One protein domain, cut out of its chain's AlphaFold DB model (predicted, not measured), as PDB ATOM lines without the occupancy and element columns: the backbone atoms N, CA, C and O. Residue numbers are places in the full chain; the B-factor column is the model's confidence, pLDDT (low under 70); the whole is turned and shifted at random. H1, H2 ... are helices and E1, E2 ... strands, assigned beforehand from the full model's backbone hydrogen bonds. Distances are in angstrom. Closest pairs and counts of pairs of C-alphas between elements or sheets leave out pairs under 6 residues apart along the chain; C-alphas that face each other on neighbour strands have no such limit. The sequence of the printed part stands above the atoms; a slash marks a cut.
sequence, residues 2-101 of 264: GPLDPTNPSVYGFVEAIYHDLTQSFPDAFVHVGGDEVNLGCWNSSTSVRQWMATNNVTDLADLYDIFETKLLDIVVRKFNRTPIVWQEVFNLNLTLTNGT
ATOM      1  N   GLY A   2     210.593 161.127 222.896       85.25
ATOM      2  CA  GLY A   2     210.613 160.980 221.446       85.25
ATOM      3  C   GLY A   2     211.127 162.273 220.812       85.25
ATOM      4  O   GLY A   2     211.425 163.209 221.561       85.25
ATOM      5  N   PRO A   3     211.244 162.329 219.476       94.56
ATOM      6  CA  PRO A   3     211.675 163.530 218.769       94.56
ATOM      7  C   PRO A   3     210.782 164.734 219.096       94.56
ATOM      8  O   PRO A   3     209.614 164.579 219.471       94.56
ATOM      9  N   LEU A   4     211.336 165.939 218.936       96.06
ATOM     10  CA  LEU A   4     210.584 167.191 219.045       96.06
ATOM     11  C   LEU A   4     209.345 167.141 218.137       96.06
ATOM     12  O   LEU A   4     209.390 166.546 217.063       96.06
ATOM     13  N   ASP A   5     208.228 167.730 218.572       96.25
ATOM     14  CA  ASP A   5     206.989 167.748 217.787       96.25
ATOM     15  C   ASP A   5     207.046 168.873 216.733       96.25
ATOM     16  O   ASP A   5     206.900 170.046 217.095       96.25
ATOM     17  N   PRO A   6     207.206 168.556 215.435       96.38
ATOM     18  CA  PRO A   6     207.334 169.557 214.377       96.38
ATOM     19  C   PRO A   6     206.032 170.329 214.119       96.38
ATOM     20  O   PRO A   6     206.025 171.372 213.466       96.38
ATOM     21  N   THR A   7     204.906 169.840 214.637       96.88
ATOM     22  CA  THR A   7     203.594 170.467 214.462       96.88
ATOM     23  C   THR A   7     203.302 171.521 215.527       96.88
ATOM     24  O   THR A   7     202.392 172.333 215.354       96.88
ATOM     25  N   ASN A   8     204.088 171.557 216.612       96.50
ATOM     26  CA  ASN A   8     203.960 172.539 217.682       96.50
ATOM     27  C   ASN A   8     204.793 173.799 217.369       96.50
ATOM     28  O   ASN A   8     206.022 173.752 217.448       96.50
ATOM     29  N   PRO A   9     204.167 174.967 217.115       95.06
ATOM     30  CA  PRO A   9     204.895 176.191 216.775       95.06
ATOM     31  C   PRO A   9     205.897 176.646 217.846       95.06
ATOM     32  O   PRO A   9     206.895 177.287 217.523       95.06
ATOM     33  N   SER A  10     205.657 176.296 219.114       96.94
ATOM     34  CA  SER A  10     206.522 176.686 220.237       96.94
ATOM     35  C   SER A  10     207.902 176.026 220.172       96.94
ATOM     36  O   SER A  10     208.860 176.581 220.706       96.94
ATOM     37  N   VAL A  11     208.021 174.873 219.501       96.75
ATOM     38  CA  VAL A  11     209.300 174.168 219.317       96.75
ATOM     39  C   VAL A  11     210.283 175.036 218.541       96.75
ATOM     40  O   VAL A  11     211.437 175.145 218.936       96.75
ATOM     41  N   TYR A  12     209.828 175.723 217.495       96.75
ATOM     42  CA  TYR A  12     210.708 176.567 216.686       96.75
ATOM     43  C   TYR A  12     211.200 177.796 217.453       96.75
ATOM     44  O   TYR A  12     212.366 178.153 217.332       96.75
ATOM     45  N   GLY A  13     210.353 178.402 218.293       97.25
ATOM     46  CA  GLY A  13     210.777 179.499 219.171       97.25
ATOM     47  C   GLY A  13     211.793 179.049 220.226       97.25
ATOM     48  O   GLY A  13     212.744 179.768 220.516       97.25
ATOM     49  N   PHE A  14     211.625 177.838 220.763       97.19
ATOM     50  CA  PHE A  14     212.579 177.231 221.691       97.19
ATOM     51  C   PHE A  14     213.929 176.928 221.025       97.19
ATOM     52  O   PHE A  14     214.969 177.321 221.548       97.19
ATOM     53  N   VAL A  15     213.921 176.276 219.858       96.75
ATOM     54  CA  VAL A  15     215.147 175.941 219.116       96.75
ATOM     55  C   VAL A  15     215.877 177.203 218.650       96.75
ATOM     56  O   VAL A  15     217.097 177.288 218.766       96.75
ATOM     57  N   GLU A  16     215.150 178.222 218.193       97.12
ATOM     58  CA  GLU A  16     215.738 179.516 217.842       97.12
ATOM     59  C   GLU A  16     216.424 180.185 219.039       97.12
ATOM     60  O   GLU A  16     217.521 180.713 218.881       97.12
ATOM     61  N   ALA A  17     215.824 180.135 220.233       97.62
ATOM     62  CA  ALA A  17     216.452 180.665 221.441       97.62
ATOM     63  C   ALA A  17     217.750 179.913 221.794       97.62
ATOM     64  O   ALA A  17     218.745 180.543 222.144       97.62
ATOM     65  N   ILE A  18     217.777 178.586 221.629       96.56
ATOM     66  CA  ILE A  18     219.004 177.794 221.811       96.56
ATOM     67  C   ILE A  18     220.075 178.214 220.803       96.56
ATOM     68  O   ILE A  18     221.203 178.508 221.196       96.56
ATOM     69  N   TYR A  19     219.745 178.278 219.511       96.31
ATOM     70  CA  TYR A  19     220.717 178.677 218.492       96.31
ATOM     71  C   TYR A  19     221.197 180.115 218.673       96.31
ATOM     72  O   TYR A  19     222.365 180.401 218.414       96.31
ATOM     73  N   HIS A  20     220.350 181.011 219.167       96.75
ATOM     74  CA  HIS A  20     220.767 182.355 219.538       96.75
ATOM     75  C   HIS A  20     221.875 182.324 220.599       96.75
ATOM     76  O   HIS A  20     222.946 182.891 220.382       96.75
ATOM     77  N   ASP A  21     221.668 181.610 221.704       96.81
ATOM     78  CA  ASP A  21     222.646 181.556 222.795       96.81
ATOM     79  C   ASP A  21     223.934 180.823 222.380       96.81
ATOM     80  O   ASP A  21     225.046 181.253 222.717       96.81
ATOM     81  N   LEU A  22     223.804 179.756 221.580       95.25
ATOM     82  CA  LEU A  22     224.938 179.035 221.005       95.25
ATOM     83  C   LEU A  22     225.754 179.937 220.076       95.25
ATOM     84  O   LEU A  22     226.961 180.068 220.253       95.25
ATOM     85  N   THR A  23     225.126 180.602 219.111       95.06
ATOM     86  CA  THR A  23     225.844 181.393 218.096       95.06
ATOM     87  C   THR A  23     226.441 182.693 218.634       95.06
ATOM     88  O   THR A  23     227.348 183.244 218.005       95.06
ATOM     89  N   GLN A  24     225.973 183.167 219.795       95.56
ATOM     90  CA  GLN A  24     226.634 184.226 220.561       95.56
ATOM     91  C   GLN A  24     227.876 183.727 221.304       95.56
ATOM     92  O   GLN A  24     228.868 184.451 221.397       95.56
ATOM     93  N   SER A  25     227.824 182.508 221.840       96.81
ATOM     94  CA  SER A  25     228.903 181.933 222.653       96.81
ATOM     95  C   SER A  25     230.013 181.308 221.804       96.81
ATOM     96  O   SER A  25     231.187 181.362 222.170       96.81
ATOM     97  N   PHE A  26     229.649 180.731 220.659       95.75
ATOM     98  CA  PHE A  26     230.546 180.039 219.744       95.75
ATOM     99  C   PHE A  26     230.721 180.877 218.467       95.75
ATOM    100  O   PHE A  26     229.780 181.018 217.687       95.75
ATOM    101  N   PRO A  27     231.917 181.452 218.228       94.31
ATOM    102  CA  PRO A  27     232.138 182.380 217.116       94.31
ATOM    103  C   PRO A  27     232.209 181.689 215.747       94.31
ATOM    104  O   PRO A  27     232.235 182.376 214.722       94.31
ATOM    105  N   ASP A  28     232.266 180.358 215.744       96.31
ATOM    106  CA  ASP A  28     232.452 179.537 214.559       96.31
ATOM    107  C   ASP A  28     231.382 179.799 213.488       96.31
ATOM    108  O   ASP A  28     230.253 180.194 213.782       96.31
ATOM    109  N   ALA A  29     231.756 179.631 212.221       96.31
ATOM    110  CA  ALA A  29     230.843 179.819 211.101       96.31
ATOM    111  C   ALA A  29     229.838 178.667 210.975       96.31
ATOM    112  O   ALA A  29     228.808 178.851 210.326       96.31
ATOM    113  N   PHE A  30     230.125 177.515 211.585       96.88
ATOM    114  CA  PHE A  30     229.332 176.303 211.458       96.88
ATOM    115  C   PHE A  30     228.455 176.041 212.686       96.88
ATOM    116  O   PHE A  30     228.808 176.382 213.816       96.88
ATOM    117  N   VAL A  31     227.307 175.403 212.458       96.81
ATOM    118  CA  VAL A  31     226.449 174.840 213.509       96.81
ATOM    119  C   VAL A  31     226.043 173.439 213.076       96.81
ATOM    120  O   VAL A  31     225.439 173.279 212.018       96.81
ATOM    121  N   HIS A  32     226.356 172.431 213.888       97.50
ATOM    122  CA  HIS A  32     225.843 171.083 213.669       97.50
ATOM    123  C   HIS A  32     224.397 171.011 214.168       97.50
ATOM    124  O   HIS A  32     224.137 171.300 215.335       97.50
ATOM    125  N   VAL A  33     223.455 170.681 213.283       96.56
ATOM    126  CA  VAL A  33     222.016 170.641 213.605       96.56
ATOM    127  C   VAL A  33     221.518 169.234 213.948       96.56
ATOM    128  O   VAL A  33     220.407 169.091 214.450       96.56
ATOM    129  N   GLY A  34     222.355 168.211 213.742       96.38
ATOM    130  CA  GLY A  34     222.027 166.813 214.028       96.38
ATOM    131  C   GLY A  34     221.286 166.167 212.860       96.38
ATOM    132  O   GLY A  34     221.782 166.191 211.732       96.38
ATOM    133  N   GLY A  35     220.118 165.585 213.138       95.62
ATOM    134  CA  GLY A  35     219.254 164.950 212.136       95.62
ATOM    135  C   GLY A  35     219.436 163.431 212.000       95.62
ATOM    136  O   GLY A  35     218.954 162.827 211.038       95.62
ATOM    137  N   ASP A  36     220.114 162.799 212.952       96.38
ATOM    138  CA  ASP A  36     220.320 161.357 213.041       96.38
ATOM    139  C   ASP A  36     219.142 160.627 213.709       96.38
ATOM    140  O   ASP A  36     218.376 161.189 214.490       96.38
ATOM    141  N   GLU A  37     218.982 159.347 213.355       94.56
ATOM    142  CA  GLU A  37     218.140 158.360 214.057       94.56
ATOM    143  C   GLU A  37     216.693 158.784 214.420       94.56
ATOM    144  O   GLU A  37     216.080 158.268 215.364       94.56
ATOM    145  N   VAL A  38     216.084 159.684 213.640       95.81
ATOM    146  CA  VAL A  38     214.732 160.187 213.924       95.81
ATOM    147  C   VAL A  38     213.688 159.071 213.819       95.81
ATOM    148  O   VAL A  38     213.327 158.589 212.744       95.81
ATOM    149  N   ASN A  39     213.119 158.687 214.964       94.31
ATOM    150  CA  ASN A  39     212.054 157.690 215.024       94.31
ATOM    151  C   ASN A  39     210.685 158.295 214.663       94.31
ATOM    152  O   ASN A  39     209.904 158.696 215.535       94.31
ATOM    153  N   LEU A  40     210.357 158.276 213.368       94.50
ATOM    154  CA  LEU A  40     209.071 158.738 212.825       94.50
ATOM    155  C   LEU A  40     207.855 157.990 213.404       94.50
ATOM    156  O   LEU A  40     206.746 158.525 213.447       94.50
ATOM    157  N   GLY A  41     208.047 156.769 213.914       95.06
ATOM    158  CA  GLY A  41     206.997 156.011 214.595       95.06
ATOM    159  C   GLY A  41     206.459 156.727 215.839       95.06
ATOM    160  O   GLY A  41     205.275 156.600 216.160       95.06
ATOM    161  N   CYS A  42     207.287 157.539 216.505       95.06
ATOM    162  CA  CYS A  42     206.841 158.350 217.634       95.06
ATOM    163  C   CYS A  42     205.826 159.415 217.197       95.06
ATOM    164  O   CYS A  42     204.753 159.518 217.795       95.06
ATOM    165  N   TRP A  43     206.104 160.133 216.108       96.56
ATOM    166  CA  TRP A  43     205.157 161.082 215.517       96.56
ATOM    167  C   TRP A  43     203.888 160.390 215.034       96.56
ATOM    168  O   TRP A  43     202.790 160.843 215.354       96.56
ATOM    169  N   ASN A  44     204.024 159.236 214.374       95.81
ATOM    170  CA  ASN A  44     202.872 158.457 213.934       95.81
ATOM    171  C   ASN A  44     201.967 158.045 215.095       95.81
ATOM    172  O   ASN A  44     200.762 157.928 214.916       95.81
ATOM    173  N   SER A  45     202.515 157.815 216.292       96.19
ATOM    174  CA  SER A  45     201.724 157.447 217.469       96.19
ATOM    175  C   SER A  45     200.909 158.616 218.046       96.19
ATOM    176  O   SER A  45     199.870 158.384 218.672       96.19
ATOM    177  N   SER A  46     201.300 159.864 217.764       96.38
ATOM    178  CA  SER A  46     200.672 161.071 218.307       96.38
ATOM    179  C   SER A  46     199.398 161.474 217.559       96.38
ATOM    180  O   SER A  46     199.394 161.713 216.351       96.38
ATOM    181  N   THR A  47     198.290 161.612 218.292       96.81
ATOM    182  CA  THR A  47     197.010 162.059 217.720       96.81
ATOM    183  C   THR A  47     197.071 163.501 217.212       96.81
ATOM    184  O   THR A  47     196.505 163.775 216.155       96.81
ATOM    185  N   SER A  48     197.763 164.407 217.915       96.31
ATOM    186  CA  SER A  48     197.890 165.810 217.490       96.31
ATOM    187  C   SER A  48     198.654 165.925 216.174       96.31
ATOM    188  O   SER A  48     198.201 166.623 215.270       96.31
ATOM    189  N   VAL A  49     199.750 165.173 216.037       97.44
ATOM    190  CA  VAL A  49     200.570 165.163 214.821       97.44
ATOM    191  C   VAL A  49     199.777 164.613 213.640       97.44
ATOM    192  O   VAL A  49     199.691 165.275 212.609       97.44
ATOM    193  N   ARG A  50     199.104 163.461 213.798       97.12
ATOM    194  CA  ARG A  50     198.259 162.893 212.730       97.12
ATOM    195  C   ARG A  50     197.146 163.850 212.295       97.12
ATOM    196  O   ARG A  50     196.862 163.964 211.104       97.12
ATOM    197  N   GLN A  51     196.513 164.550 213.238       97.62
ATOM    198  CA  GLN A  51     195.471 165.526 212.916       97.62
ATOM    199  C   GLN A  51     196.037 166.750 212.186       97.62
ATOM    200  O   GLN A  51     195.422 167.237 211.234       97.62
ATOM    201  N   TRP A  52     197.205 167.239 212.605       98.00
ATOM    202  CA  TRP A  52     197.888 168.333 211.925       98.00
ATOM    203  C   TRP A  52     198.262 167.939 210.493       98.00
ATOM    204  O   TRP A  52     197.950 168.685 209.568       98.00
ATOM    205  N   MET A  53     198.835 166.748 210.298       98.00
ATOM    206  CA  MET A  53     199.176 166.202 208.981       98.00
ATOM    207  C   MET A  53     197.947 166.141 208.063       98.00
ATOM    208  O   MET A  53     197.977 166.687 206.962       98.00
ATOM    209  N   ALA A  54     196.828 165.598 208.557       97.56
ATOM    210  CA  ALA A  54     195.570 165.542 207.811       97.56
ATOM    211  C   ALA A  54     195.023 166.935 207.445       97.56
ATOM    212  O   ALA A  54     194.485 167.123 206.359       97.56
ATOM    213  N   THR A  55     195.174 167.922 208.333       97.75
ATOM    214  CA  THR A  55     194.702 169.299 208.098       97.75
ATOM    215  C   THR A  55     195.588 170.056 207.101       97.75
ATOM    216  O   THR A  55     195.100 170.932 206.392       97.75
ATOM    217  N   ASN A  56     196.880 169.722 207.033       97.00
ATOM    218  CA  ASN A  56     197.870 170.392 206.183       97.00
ATOM    219  C   ASN A  56     198.198 169.609 204.901       97.00
ATOM    220  O   ASN A  56     199.130 169.977 204.192       97.00
ATOM    221  N   ASN A  57     197.431 168.558 204.584       96.88
ATOM    222  CA  ASN A  57     197.645 167.683 203.423       96.88
ATOM    223  C   ASN A  57     199.049 167.051 203.368       96.88
ATOM    224  O   ASN A  57     199.585 166.832 202.284       96.88
ATOM    225  N   VAL A  58     199.635 166.746 204.526       97.19
ATOM    226  CA  VAL A  58     200.905 166.015 204.627       97.19
ATOM    227  C   VAL A  58     200.576 164.541 204.827       97.19
ATOM    228  O   VAL A  58     199.941 164.180 205.817       97.19
ATOM    229  N   THR A  59     200.950 163.693 203.870       94.56
ATOM    230  CA  THR A  59     200.569 162.271 203.874       94.56
ATOM    231  C   THR A  59     201.688 161.340 204.314       94.56
ATOM    232  O   THR A  59     201.387 160.282 204.864       94.56
ATOM    233  N   ASP A  60     202.948 161.726 204.104       95.88
ATOM    234  CA  ASP A  60     204.117 160.964 204.537       95.88
ATOM    235  C   ASP A  60     204.755 161.601 205.784       95.88
ATOM    236  O   ASP A  60     204.806 162.821 205.943       95.88
ATOM    237  N   LEU A  61     205.246 160.767 206.700       95.94
ATOM    238  CA  LEU A  61     206.033 161.226 207.845       95.94
ATOM    239  C   LEU A  61     207.419 161.711 207.413       95.94
ATOM    240  O   LEU A  61     207.989 162.548 208.109       95.94
ATOM    241  N   ALA A  62     207.941 161.216 206.287       95.56
ATOM    242  CA  ALA A  62     209.159 161.742 205.683       95.56
ATOM    243  C   ALA A  62     208.973 163.205 205.248       95.56
ATOM    244  O   ALA A  62     209.818 164.033 205.566       95.56
ATOM    245  N   ASP A  63     207.826 163.556 204.655       96.81
ATOM    246  CA  ASP A  63     207.498 164.950 204.314       96.81
ATOM    247  C   ASP A  63     207.400 165.827 205.575       96.81
ATOM    248  O   ASP A  63     207.825 166.981 205.590       96.81
ATOM    249  N   LEU A  64     206.846 165.289 206.669       97.31
ATOM    250  CA  LEU A  64     206.818 166.002 207.949       97.31
ATOM    251  C   LEU A  64     208.232 166.224 208.506       97.31
ATOM    252  O   LEU A  64     208.498 167.285 209.077       97.31
ATOM    253  N   TYR A  65     209.122 165.242 208.338       97.44
ATOM    254  CA  TYR A  65     210.522 165.386 208.714       97.44
ATOM    255  C   TYR A  65     211.212 166.449 207.853       97.44
ATOM    256  O   TYR A  65     211.846 167.345 208.405       97.44
ATOM    257  N   ASP A  66     210.990 166.435 206.538       97.69
ATOM    258  CA  ASP A  66     211.516 167.447 205.619       97.69
ATOM    259  C   ASP A  66     211.100 168.864 206.039       97.69
ATOM    260  O   ASP A  66     211.929 169.765 206.173       97.69
ATOM    261  N   ILE A  67     209.813 169.054 206.358       96.75
ATOM    262  CA  ILE A  67     209.283 170.332 206.854       96.75
ATOM    263  C   ILE A  67     209.985 170.769 208.144       96.75
ATOM    264  O   ILE A  67     210.207 171.966 208.351       96.75
ATOM    265  N   PHE A  68     210.265 169.834 209.052       97.50
ATOM    266  CA  PHE A  68     210.945 170.138 210.304       97.50
ATOM    267  C   PHE A  68     212.384 170.571 210.054       97.50
ATOM    268  O   PHE A  68     212.757 171.675 210.452       97.50
ATOM    269  N   GLU A  69     213.141 169.740 209.346       97.44
ATOM    270  CA  GLU A  69     214.571 169.922 209.141       97.44
ATOM    271  C   GLU A  69     214.853 171.163 208.294       97.44
ATOM    272  O   GLU A  69     215.631 172.028 208.695       97.44
ATOM    273  N   THR A  70     214.093 171.366 207.212       97.00
ATOM    274  CA  THR A  70     214.183 172.572 206.373       97.00
ATOM    275  C   THR A  70     214.001 173.850 207.189       97.00
ATOM    276  O   THR A  70     214.724 174.827 206.995       97.00
ATOM    277  N   LYS A  71     213.062 173.867 208.147       96.44
ATOM    278  CA  LYS A  71     212.863 175.036 209.019       96.44
ATOM    279  C   LYS A  71     214.044 175.261 209.958       96.44
ATOM    280  O   LYS A  71     214.361 176.418 210.232       96.44
ATOM    281  N   LEU A  72     214.677 174.200 210.460       97.06
ATOM    282  CA  LEU A  72     215.869 174.327 211.300       97.06
ATOM    283  C   LEU A  72     217.041 174.898 210.502       97.06
ATOM    284  O   LEU A  72     217.654 175.876 210.940       97.06
ATOM    285  N   LEU A  73     217.290 174.364 209.304       97.81
ATOM    286  CA  LEU A  73     218.316 174.873 208.392       97.81
ATOM    287  C   LEU A  73     218.058 176.344 208.033       97.81
ATOM    288  O   LEU A  73     218.962 177.175 208.119       97.81
ATOM    289  N   ASP A  74     216.808 176.700 207.731       96.75
ATOM    290  CA  ASP A  74     216.403 178.075 207.438       96.75
ATOM    291  C   ASP A  74     216.643 179.032 208.613       96.75
ATOM    292  O   ASP A  74     217.048 180.177 208.400       96.75
ATOM    293  N   ILE A  75     216.400 178.590 209.851       96.25
ATOM    294  CA  ILE A  75     216.700 179.372 211.057       96.25
ATOM    295  C   ILE A  75     218.211 179.618 211.153       96.25
ATOM    296  O   ILE A  75     218.634 180.771 211.266       96.25
ATOM    297  N   VAL A  76     219.024 178.563 211.056       97.00
ATOM    298  CA  VAL A  76     220.492 178.641 211.158       97.00
ATOM    299  C   VAL A  76     221.080 179.560 210.083       97.00
ATOM    300  O   VAL A  76     221.865 180.461 210.390       97.00
ATOM    301  N   VAL A  77     220.638 179.406 208.836       97.19
ATOM    302  CA  VAL A  77     221.155 180.183 207.706       97.19
ATOM    303  C   VAL A  77     220.635 181.618 207.730       97.19
ATOM    304  O   VAL A  77     221.423 182.560 207.706       97.19
ATOM    305  N   ARG A  78     219.314 181.829 207.788       96.56
ATOM    306  CA  ARG A  78     218.739 183.169 207.574       96.56
ATOM    307  C   ARG A  78     218.789 184.058 208.808       96.56
ATOM    308  O   ARG A  78     218.887 185.273 208.653       96.56
ATOM    309  N   LYS A  79     218.680 183.493 210.015       96.25
ATOM    310  CA  LYS A  79     218.667 184.287 211.255       96.25
ATOM    311  C   LYS A  79     220.050 184.450 211.862       96.25
ATOM    312  O   LYS A  79     220.345 185.516 212.392       96.25
ATOM    313  N   PHE A  80     220.888 183.421 211.761       96.62
ATOM    314  CA  PHE A  80     222.194 183.410 212.421       96.62
ATOM    315  C   PHE A  80     223.380 183.504 211.461       96.62
ATOM    316  O   PHE A  80     224.504 183.690 211.925       96.62
ATOM    317  N   ASN A  81     223.147 183.442 210.142       96.69
ATOM    318  CA  ASN A  81     224.191 183.520 209.120       96.69
ATOM    319  C   ASN A  81     225.316 182.498 209.368       96.69
ATOM    320  O   ASN A  81     226.504 182.829 209.317       96.69
ATOM    321  N   ARG A  82     224.921 181.263 209.698       97.25
ATOM    322  CA  ARG A  82     225.822 180.126 209.911       97.25
ATOM    323  C   ARG A  82     225.593 179.057 208.850       97.25
ATOM    324  O   ARG A  82     224.499 178.941 208.301       97.25
ATOM    325  N   THR A  83     226.626 178.268 208.594       98.00
ATOM    326  CA  THR A  83     226.566 177.115 207.699       98.00
ATOM    327  C   THR A  83     226.174 175.870 208.499       98.00
ATOM    328  O   THR A  83     226.885 175.517 209.442       98.00
ATOM    329  N   PRO A  84     225.063 175.199 208.163       98.00
ATOM    330  CA  PRO A  84     224.650 174.002 208.875       98.00
ATOM    331  C   PRO A  84     225.515 172.789 208.506       98.00
ATOM    332  O   PRO A  84     225.943 172.639 207.358       98.00
ATOM    333  N   ILE A  85     225.727 171.915 209.487       98.56
ATOM    334  CA  ILE A  85     226.246 170.554 209.315       98.56
ATOM    335  C   ILE A  85     225.146 169.583 209.752       98.56
ATOM    336  O   ILE A  85     224.541 169.791 210.805       98.56
ATOM    337  N   VAL A  86     224.868 168.565 208.945       98.50
ATOM    338  CA  VAL A  86     223.833 167.551 209.204       98.50
ATOM    339  C   VAL A  86     224.443 166.158 209.197       98.50
ATOM    340  O   VAL A  86     225.348 165.883 208.407       98.50
ATOM    341  N   TRP A  87     223.891 165.253 209.999       98.50
ATOM    342  CA  TRP A  87     224.165 163.828 209.848       98.50
ATOM    343  C   TRP A  87     223.609 163.299 208.520       98.50
ATOM    344  O   TRP A  87     222.616 163.809 207.985       98.50
ATOM    345  N   GLN A  88     224.251 162.260 207.978       98.06
ATOM    346  CA  GLN A  88     223.955 161.733 206.643       98.06
ATOM    347  C   GLN A  88     222.492 161.349 206.397       98.06
ATOM    348  O   GLN A  88     222.062 161.340 205.250       98.06
ATOM    349  N   GLU A  89     221.711 161.025 207.428       97.81
ATOM    350  CA  GLU A  89     220.291 160.696 207.296       97.81
ATOM    351  C   GLU A  89     219.483 161.785 206.600       97.81
ATOM    352  O   GLU A  89     218.633 161.457 205.773       97.81
ATOM    353  N   VAL A  90     219.760 163.057 206.899       97.88
ATOM    354  CA  VAL A  90     219.058 164.188 206.279       97.88
ATOM    355  C   VAL A  90     219.253 164.158 204.760       97.88
ATOM    356  O   VAL A  90     218.304 164.346 204.002       97.88
ATOM    357  N   PHE A  91     220.469 163.840 204.309       98.00
ATOM    358  CA  PHE A  91     220.773 163.676 202.892       98.00
ATOM    359  C   PHE A  91     220.180 162.377 202.317       98.00
ATOM    360  O   PHE A  91     219.511 162.406 201.288       98.00
ATOM    361  N   ASN A  92     220.357 161.239 202.997       97.12
ATOM    362  CA  ASN A  92     219.943 159.916 202.508       97.12
ATOM    363  C   ASN A  92     218.422 159.767 202.373       97.12
ATOM    364  O   ASN A  92     217.946 158.967 201.567       97.12
ATOM    365  N   LEU A  93     217.653 160.529 203.153       95.88
ATOM    366  CA  LEU A  93     216.194 160.596 203.056       95.88
ATOM    367  C   LEU A  93     215.704 161.605 202.003       95.88
ATOM    368  O   LEU A  93     214.498 161.797 201.877       95.88
ATOM    369  N   ASN A  94     216.613 162.211 201.229       96.31
ATOM    370  CA  ASN A  94     216.330 163.252 200.238       96.31
ATOM    371  C   ASN A  94     215.577 164.456 200.824       96.31
ATOM    372  O   ASN A  94     214.693 165.007 200.166       96.31
ATOM    373  N   LEU A  95     215.911 164.860 202.055       96.50
ATOM    374  CA  LEU A  95     215.347 166.078 202.630       96.50
ATOM    375  C   LEU A  95     215.940 167.313 201.942       96.50
ATOM    376  O   LEU A  95     217.041 167.297 201.385       96.50
ATOM    377  N   THR A  96     215.196 168.406 201.988       96.94
ATOM    378  CA  THR A  96     215.562 169.683 201.398       96.94
ATOM    379  C   THR A  96     216.700 170.310 202.201       96.94
ATOM    380  O   THR A  96     216.524 170.816 203.310       96.94
ATOM    381  N   LEU A  97     217.891 170.325 201.606       96.81
ATOM    382  CA  LEU A  97     219.071 170.974 202.171       96.81
ATOM    383  C   LEU A  97     219.226 172.401 201.645       96.81
ATOM    384  O   LEU A  97     218.980 172.699 200.475       96.81
ATOM    385  N   THR A  98     219.705 173.302 202.502       94.19
ATOM    386  CA  THR A  98     220.114 174.639 202.050       94.19
ATOM    387  C   THR A  98     221.467 174.554 201.339       94.19
ATOM    388  O   THR A  98     222.330 173.761 201.720       94.19
ATOM    389  N   ASN A  99     221.688 175.377 200.311       91.31
ATOM    390  CA  ASN A  99     222.967 175.399 199.601       91.31
ATOM    391  C   ASN A  99     224.134 175.685 200.567       91.31
ATOM    392  O   ASN A  99     224.053 176.595 201.391       91.31
ATOM    393  N   GLY A 100     225.211 174.910 200.445       93.81
ATOM    394  CA  GLY A 100     226.382 174.987 201.317       93.81
ATOM    395  C   GLY A 100     226.283 174.165 202.604       93.81
ATOM    396  O   GLY A 100     227.260 174.150 203.347       93.81
ATOM    397  N   THR A 101     225.163 173.474 202.862       98.31
ATOM    398  CA  THR A 101     225.059 172.513 203.978       98.31
ATOM    399  C   THR A 101     226.141 171.441 203.852       98.31
ATOM    400  O   THR A 101     226.360 170.913 202.763       98.31
TER     401      THR A 101
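Overview. This is residues 2 to 101 of the 264 residues of the protein "Beta-N-acetylhexosaminidase" of Craspedostauros australis (UniProt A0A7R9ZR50). A long helix, H4, runs through the middle, and a second long helix, H1, and a small sheet of two strands, E1 and E2, pack on its later part, within residues 69 to 80. At the end where H4 begins lie two short helices, H2 and H3, with H2 packing on residues 61 to 65 of H4. The printed part has 100 residues with five named helices and two named strands, in the order H1 E1 H2 H3 H4 E2 H5; the sheet has the order E1, E2 and is parallel, and the class is mostly helix. The whole is compact, with a radius of gyration of the C-alphas of 13.8 A, and it spans 40 by 28 by 21 A.

Arrangement. Helix H1, residues 9 to 25, touches helix H4, residues 61 to 80, with residues 72 to 80 of H4 alone; the closest C-alphas are those of Glu 16 and Ile 75, 6.9 A apart. They run the same way at a steep tilt of 39 degrees. H1 and strand E1, residues 30 to 34, are near each other, with 5 pairs of C-alphas within 10 A. E1 and strand E2, residues 83 to 87, are parallel neighbours at 29 degrees; N 33 and O 85, 2.8 A apart, and N 85 and O 31, 2.9 A apart, are within hydrogen-bond range. Helix H2, residues 40 to 45, and helix H3, residues 47 to 55, only just touch, with 3 pairs of C-alphas within 8 A, and only at the corner by their link; the closest C-alphas are those of Trp 43 and Val 49, 6.2 A apart, and the lines are about perpendicular, at 79 degrees. H2 touches H4 with residues 61 to 65 of H4 alone, the closest C-alphas being those of Leu 40 and Leu 61, 6.3 A apart; they run opposite ways at a steep tilt of 64 degrees. E1, H2, H3, H4 and E2 form a strand-helix-strand unit, two parallel neighbour strands with helices between them along the chain. The closest C-alphas of H4 and E2 are those of Val 77 and Thr 83, 6.2 A apart. H4 and helix H5, residues 88 to 92, are close but not clearly touching, the closest C-alphas being those of Glu 69 and Val 90, 7.8 A apart. H1 and H3 are apart. In H2, H3, H4 and H5 every O i to N i+4 pair is within hydrogen-bond range; in H1, 12 of 13 are.

Along the chain. H1 begins at C-alpha 9, (204.895, 176.191, 216.775), and is 25.4 A long. E1 is 12.2 A, H2 8.8 A and H3 12.3 A long. H4 is 27.8 A long, from C-alpha 61 at (206.033, 161.226, 207.845). E2 is 13.7 A long, and H5, 6.0 A long, ends at C-alpha 92, (219.943, 159.916, 202.508).

Size, cuts and confidence. The two C-alphas farthest apart, those of Pro 27 and Ala 54, are 41.3 A apart. The printed part has no cut, and the six links between its named elements are tight. The mean pLDDT of the printed part is 96.5, and no printed residue is under 70.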